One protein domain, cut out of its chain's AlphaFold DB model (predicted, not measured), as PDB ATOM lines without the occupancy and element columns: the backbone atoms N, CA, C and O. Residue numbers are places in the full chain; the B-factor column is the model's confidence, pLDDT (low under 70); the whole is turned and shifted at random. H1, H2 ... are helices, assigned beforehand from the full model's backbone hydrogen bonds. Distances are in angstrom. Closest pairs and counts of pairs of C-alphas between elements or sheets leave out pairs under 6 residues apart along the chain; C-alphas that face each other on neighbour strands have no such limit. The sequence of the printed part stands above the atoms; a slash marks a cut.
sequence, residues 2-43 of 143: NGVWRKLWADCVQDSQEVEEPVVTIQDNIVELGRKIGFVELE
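AT A GLANCE: This is residues 2 to 43 of the 143 residues of the protein "CENPB DNA-binding domain-containing protein 1-like" of Alligator mississippiensis (UniProt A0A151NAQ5). A long open rod: helix H2 lies toward one end, the small helix H1 at the other, and an outstretched strip of chain, residues 9 to 22, runs between them. After H2, residues 37 to 43 make a short tail. The printed part has 42 residues with two named helices, H1 then H2, and no named strand; its class is all helix. It is extended, with a radius of gyration of the C-alphas of 16.0 A, and spans 43 by 18 by 13 A.

HOW THE PARTS SIT: H2, residues 23 to 36, is apart from H1, residues 2 to 8. In H2 every O i to N i+4 pair is within hydrogen-bond range; in H1 2 of 3 are.

IN THESE COORDINATES: H2 is 20.2 A long, from C-alpha 23 at (140.198, 170.588, 173.519) to C-alpha 36 at (156.501, 158.700, 174.720). H1 measures 9.9 A and begins at C-alpha 2 at (125.940, 165.322, 182.346).

THE WHOLE: The C-alphas farthest apart, those of Leu 8 and Val 40, are 43.0 A apart. The printed part has no cut. The link from H1 to H2 is long, with 14 residues. Residues 16 to 26, of which 23 to 26 belong to H2, stand free. Mean pLDDT of the printed part is 77.1; residues 2 to 4, 12, 14 to 21 and 23 to 24 are under 70.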
ATOM      1  N   ASN A   2     126.664 164.726 181.207       58.66
ATOM      2  CA  ASN A   2     125.940 165.322 182.346       58.66
ATOM      3  C   ASN A   2     124.515 165.818 182.045       58.66
ATOM      4  O   ASN A   2     123.756 166.090 182.966       58.66
ATOM      5  N   GLY A   3     124.115 165.941 180.776       60.41
ATOM      6  CA  GLY A   3     122.817 166.536 180.421       60.41
ATOM      7  C   GLY A   3     121.598 165.720 180.871       60.41
ATOM      8  O   GLY A   3     120.577 166.297 181.240       60.41
ATOM      9  N   VAL A   4     121.701 164.388 180.855       68.06
ATOM     10  CA  VAL A   4     120.630 163.486 181.313       68.06
ATOM     11  C   VAL A   4     120.682 163.334 182.832       68.06
ATOM     12  O   VAL A   4     119.659 163.489 183.496       68.06
ATOM     13  N   TRP A   5     121.882 163.154 183.390       71.75
ATOM     14  CA  TRP A   5     122.097 163.060 184.835       71.75
ATOM     15  C   TRP A   5     121.664 164.320 185.582       71.75
ATOM     16  O   TRP A   5     121.027 164.205 186.616       71.75
ATOM     17  N   ARG A   6     121.849 165.516 185.012       77.88
ATOM     18  CA  ARG A   6     121.380 166.774 185.618       77.88
ATOM     19  C   ARG A   6     119.856 166.833 185.765       77.88
ATOM     20  O   ARG A   6     119.360 167.483 186.676       77.88
ATOM     21  N   LYS A   7     119.106 166.169 184.875       75.88
ATOM     22  CA  LYS A   7     117.635 166.107 184.951       75.88
ATOM     23  C   LYS A   7     117.137 165.073 185.958       75.88
ATOM     24  O   LYS A   7     116.059 165.258 186.509       75.88
ATOM     25  N   LEU A   8     117.883 163.986 186.144       77.75
ATOM     26  CA  LEU A   8     117.507 162.882 187.029       77.75
ATOM     27  C   LEU A   8     118.002 163.097 188.462       77.75
ATOM     28  O   LEU A   8     117.283 162.798 189.407       77.75
ATOM     29  N   TRP A   9     119.212 163.630 188.617       74.94
ATOM     30  CA  TRP A   9     119.847 163.891 189.899       74.94
ATOM     31  C   TRP A   9     120.883 165.015 189.765       74.94
ATOM     32  O   TRP A   9     122.066 164.783 189.508       74.94
ATOM     33  N   ALA A  10     120.432 166.256 189.954       73.75
ATOM     34  CA  ALA A  10     121.269 167.443 189.789       73.75
ATOM     35  C   ALA A  10     122.477 167.469 190.744       73.75
ATOM     36  O   ALA A  10     123.569 167.818 190.311       73.75
ATOM     37  N   ASP A  11     122.317 167.015 191.989       73.81
ATOM     38  CA  ASP A  11     123.374 167.067 193.016       73.81
ATOM     39  C   ASP A  11     124.557 166.112 192.757       73.81
ATOM     40  O   ASP A  11     125.636 166.294 193.315       73.81
ATOM     41  N   CYS A  12     124.375 165.096 191.905       68.94
ATOM     42  CA  CYS A  12     125.433 164.169 191.487       68.94
ATOM     43  C   CYS A  12     126.229 164.716 190.299       68.94
ATOM     44  O   CYS A  12     127.296 164.197 189.970       68.94
ATOM     45  N   VAL A  13     125.721 165.758 189.641       70.38
ATOM     46  CA  VAL A  13     126.453 166.475 188.608       70.38
ATOM     47  C   VAL A  13     127.200 167.602 189.297       70.38
ATOM     48  O   VAL A  13     126.675 168.698 189.469       70.38
ATOM     49  N   GLN A  14     128.444 167.333 189.689       64.94
ATOM     50  CA  GLN A  14     129.353 168.426 190.002       64.94
ATOM     51  C   GLN A  14     129.518 169.256 188.728       64.94
ATOM     52  O   GLN A  14     129.876 168.720 187.673       64.94
ATOM     53  N   ASP A  15     129.228 170.556 188.815       59.75
ATOM     54  CA  ASP A  15     129.685 171.514 187.818       59.75
ATOM     55  C   ASP A  15     131.210 171.535 187.940       59.75
ATOM     56  O   ASP A  15     131.795 172.270 188.733       59.75
ATOM     57  N   SER A  16     131.852 170.611 187.224       56.25
ATOM     58  CA  SER A  16     133.290 170.610 187.030       56.25
ATOM     59  C   SER A  16     133.652 172.016 186.578       56.25
ATOM     60  O   SER A  16     133.095 172.466 185.572       56.25
ATOM     61  N   GLN A  17     134.523 172.696 187.337       51.09
ATOM     62  CA  GLN A  17     135.178 173.928 186.900       51.09
ATOM     63  C   GLN A  17     135.450 173.792 185.409       51.09
ATOM     64  O   GLN A  17     136.034 172.784 185.007       51.09
ATOM     65  N   GLU A  18     134.951 174.738 184.610       54.47
ATOM     66  CA  GLU A  18     135.269 174.790 183.189       54.47
ATOM     67  C   GLU A  18     136.787 174.700 183.088       54.47
ATOM     68  O   GLU A  18     137.514 175.608 183.487       54.47
ATOM     69  N   VAL A  19     137.273 173.535 182.665       54.22
ATOM     70  CA  VAL A  19     138.671 173.361 182.328       54.22
ATOM     71  C   VAL A  19     138.810 174.186 181.059       54.22
ATOM     72  O   VAL A  19     138.461 173.728 179.977       54.22
ATOM     73  N   GLU A  20     139.219 175.446 181.210       56.28
ATOM     74  CA  GLU A  20     139.431 176.406 180.119       56.28
ATOM     75  C   GLU A  20     140.628 176.020 179.229       56.28
ATOM     76  O   GLU A  20     141.140 176.838 178.466       56.28
ATOM     77  N   GLU A  21     141.109 174.778 179.298       59.22
ATOM     78  CA  GLU A  21     142.065 174.287 178.319       59.22
ATOM     79  C   GLU A  21     141.305 173.913 177.045       59.22
ATOM     80  O   GLU A  21     140.371 173.102 177.082       59.22
ATOM     81  N   PRO A  22     141.659 174.505 175.893       70.94
ATOM     82  CA  PRO A  22     140.982 174.183 174.655       70.94
ATOM     83  C   PRO A  22     141.217 172.705 174.343       70.94
ATOM     84  O   PRO A  22     142.319 172.189 174.501       70.94
ATOM     85  N   VAL A  23     140.178 172.026 173.851       66.44
ATOM     86  CA  VAL A  23     140.198 170.588 173.519       66.44
ATOM     87  C   VAL A  23     141.412 170.204 172.658       66.44
ATOM     88  O   VAL A  23     141.957 169.117 172.815       66.44
ATOM     89  N   VAL A  24     141.884 171.123 171.811       69.38
ATOM     90  CA  VAL A  24     143.098 170.981 170.993       69.38
ATOM     91  C   VAL A  24     144.355 170.754 171.850       69.38
ATOM     92  O   VAL A  24     145.130 169.851 171.562       69.38
ATOM     93  N   THR A  25     144.525 171.487 172.954       79.31
ATOM     94  CA  THR A  25     145.665 171.326 173.876       79.31
ATOM     95  C   THR A  25     145.649 169.965 174.567       79.31
ATOM     96  O   THR A  25     146.696 169.350 174.752       79.31
ATOM     97  N   ILE A  26     144.464 169.450 174.901       83.88
ATOM     98  CA  ILE A  26     144.326 168.120 175.506       83.88
ATOM     99  C   ILE A  26     144.672 167.027 174.484       83.88
ATOM    100  O   ILE A  26     145.374 166.077 174.825       83.88
ATOM    101  N   GLN A  27     144.227 167.168 173.232       87.31
ATOM    102  CA  GLN A  27     144.556 166.221 172.160       87.31
ATOM    103  C   GLN A  27     146.064 166.158 171.905       87.31
ATOM    104  O   GLN A  27     146.626 165.064 171.862       87.31
ATOM    105  N   ASP A  28     146.726 167.313 171.816       88.06
ATOM    106  CA  ASP A  28     148.175 167.387 171.604       88.06
ATOM    107  C   ASP A  28     148.950 166.734 172.762       88.06
ATOM    108  O   ASP A  28     149.880 165.957 172.530       88.06
ATOM    109  N   ASN A  29     148.516 166.959 174.009       90.38
ATOM    110  CA  ASN A  29     149.104 166.320 175.189       90.38
ATOM    111  C   ASN A  29     148.952 164.789 175.160       90.38
ATOM    112  O   ASN A  29     149.890 164.066 175.501       90.38
ATOM    113  N   ILE A  30     147.789 164.279 174.742       91.06
ATOM    114  CA  ILE A  30     147.546 162.835 174.604       91.06
ATOM    115  C   ILE A  30     148.467 162.238 173.537       91.06
ATOM    116  O   ILE A  30     149.078 161.196 173.776       91.06
ATOM    117  N   VAL A  31     148.612 162.906 172.388       92.88
ATOM    118  CA  VAL A  31     149.510 162.466 171.311       92.88
ATOM    119  C   VAL A  31     150.962 162.434 171.788       92.88
ATOM    120  O   VAL A  31     151.668 161.448 171.565       92.88
ATOM    121  N   GLU A  32     151.414 163.473 172.492       93.62
ATOM    122  CA  GLU A  32     152.769 163.526 173.042       93.62
ATOM    123  C   GLU A  32     153.025 162.383 174.038       93.62
ATOM    124  O   GLU A  32     154.059 161.710 173.967       93.62
ATOM    125  N   LEU A  33     152.085 162.131 174.953       94.88
ATOM    126  CA  LEU A  33     152.177 161.033 175.915       94.88
ATOM    127  C   LEU A  33     152.170 159.667 175.223       94.88
ATOM    128  O   LEU A  33     153.010 158.826 175.544       94.88
ATOM    129  N   GLY A  34     151.287 159.462 174.244       92.50
ATOM    130  CA  GLY A  34     151.207 158.231 173.457       92.50
ATOM    131  C   GLY A  34     152.518 157.924 172.733       92.50
ATOM    132  O   GLY A  34     153.042 156.811 172.817       92.50
ATOM    133  N   ARG A  35     153.125 158.938 172.112       94.56
ATOM    134  CA  ARG A  35     154.435 158.800 171.459       94.56
ATOM    135  C   ARG A  35     155.539 158.442 172.451       94.56
ATOM    136  O   ARG A  35     156.374 157.594 172.144       94.56
ATOM    137  N   LYS A  36     155.526 159.021 173.658       94.38
ATOM    138  CA  LYS A  36     156.501 158.700 174.720       94.38
ATOM    139  C   LYS A  36     156.422 157.247 175.193       94.38
ATOM    140  O   LYS A  36     157.455 156.694 175.562       94.38
ATOM    141  N   ILE A  37     155.237 156.636 175.179       94.12
ATOM    142  CA  ILE A  37     155.037 155.239 175.605       94.12
ATOM    143  C   ILE A  37     155.134 154.223 174.452       94.12
ATOM    144  O   ILE A  37     154.946 153.033 174.682       94.12
ATOM    145  N   GLY A  38     155.466 154.670 173.233       91.56
ATOM    146  CA  GLY A  38     155.777 153.793 172.099       91.56
ATOM    147  C   GLY A  38     154.808 153.855 170.916       91.56
ATOM    148  O   GLY A  38     155.070 153.206 169.906       91.56
ATOM    149  N   PHE A  39     153.743 154.661 170.972       91.31
ATOM    150  CA  PHE A  39     152.852 154.897 169.827       91.31
ATOM    151  C   PHE A  39     153.419 156.001 168.925       91.31
ATOM    152  O   PHE A  39     152.922 157.123 168.891       91.31
ATOM    153  N   VAL A  40     154.521 155.699 168.231       89.00
ATOM    154  CA  VAL A  40     155.306 156.682 167.454       89.00
ATOM    155  C   VAL A  40     154.502 157.306 166.307       89.00
ATOM    156  O   VAL A  40     154.710 158.472 165.982       89.00
ATOM    157  N   GLU A  41     153.572 156.548 165.730       90.81
ATOM    158  CA  GLU A  41     152.730 156.966 164.601       90.81
ATOM    159  C   GLU A  41     151.402 157.597 165.037       90.81
ATOM    160  O   GLU A  41     150.584 157.907 164.182       90.81
ATOM    161  N   LEU A  42     151.188 157.809 166.343       91.69
ATOM    162  CA  LEU A  42     149.947 158.391 166.846       91.69
ATOM    163  C   LEU A  42     149.797 159.835 166.356       91.69
ATOM    164  O   LEU A  42     150.654 160.677 166.643       91.69
ATOM    165  N   GLU A  43     148.708 160.136 165.663       90.81
ATOM    166  CA  GLU A  43     148.390 161.440 165.088       90.81
ATOM    167  C   GLU A  43     147.157 162.074 165.763       90.81
ATOM    168  O   GLU A  43     146.217 161.371 166.145       90.81
TER     169      GLU A  43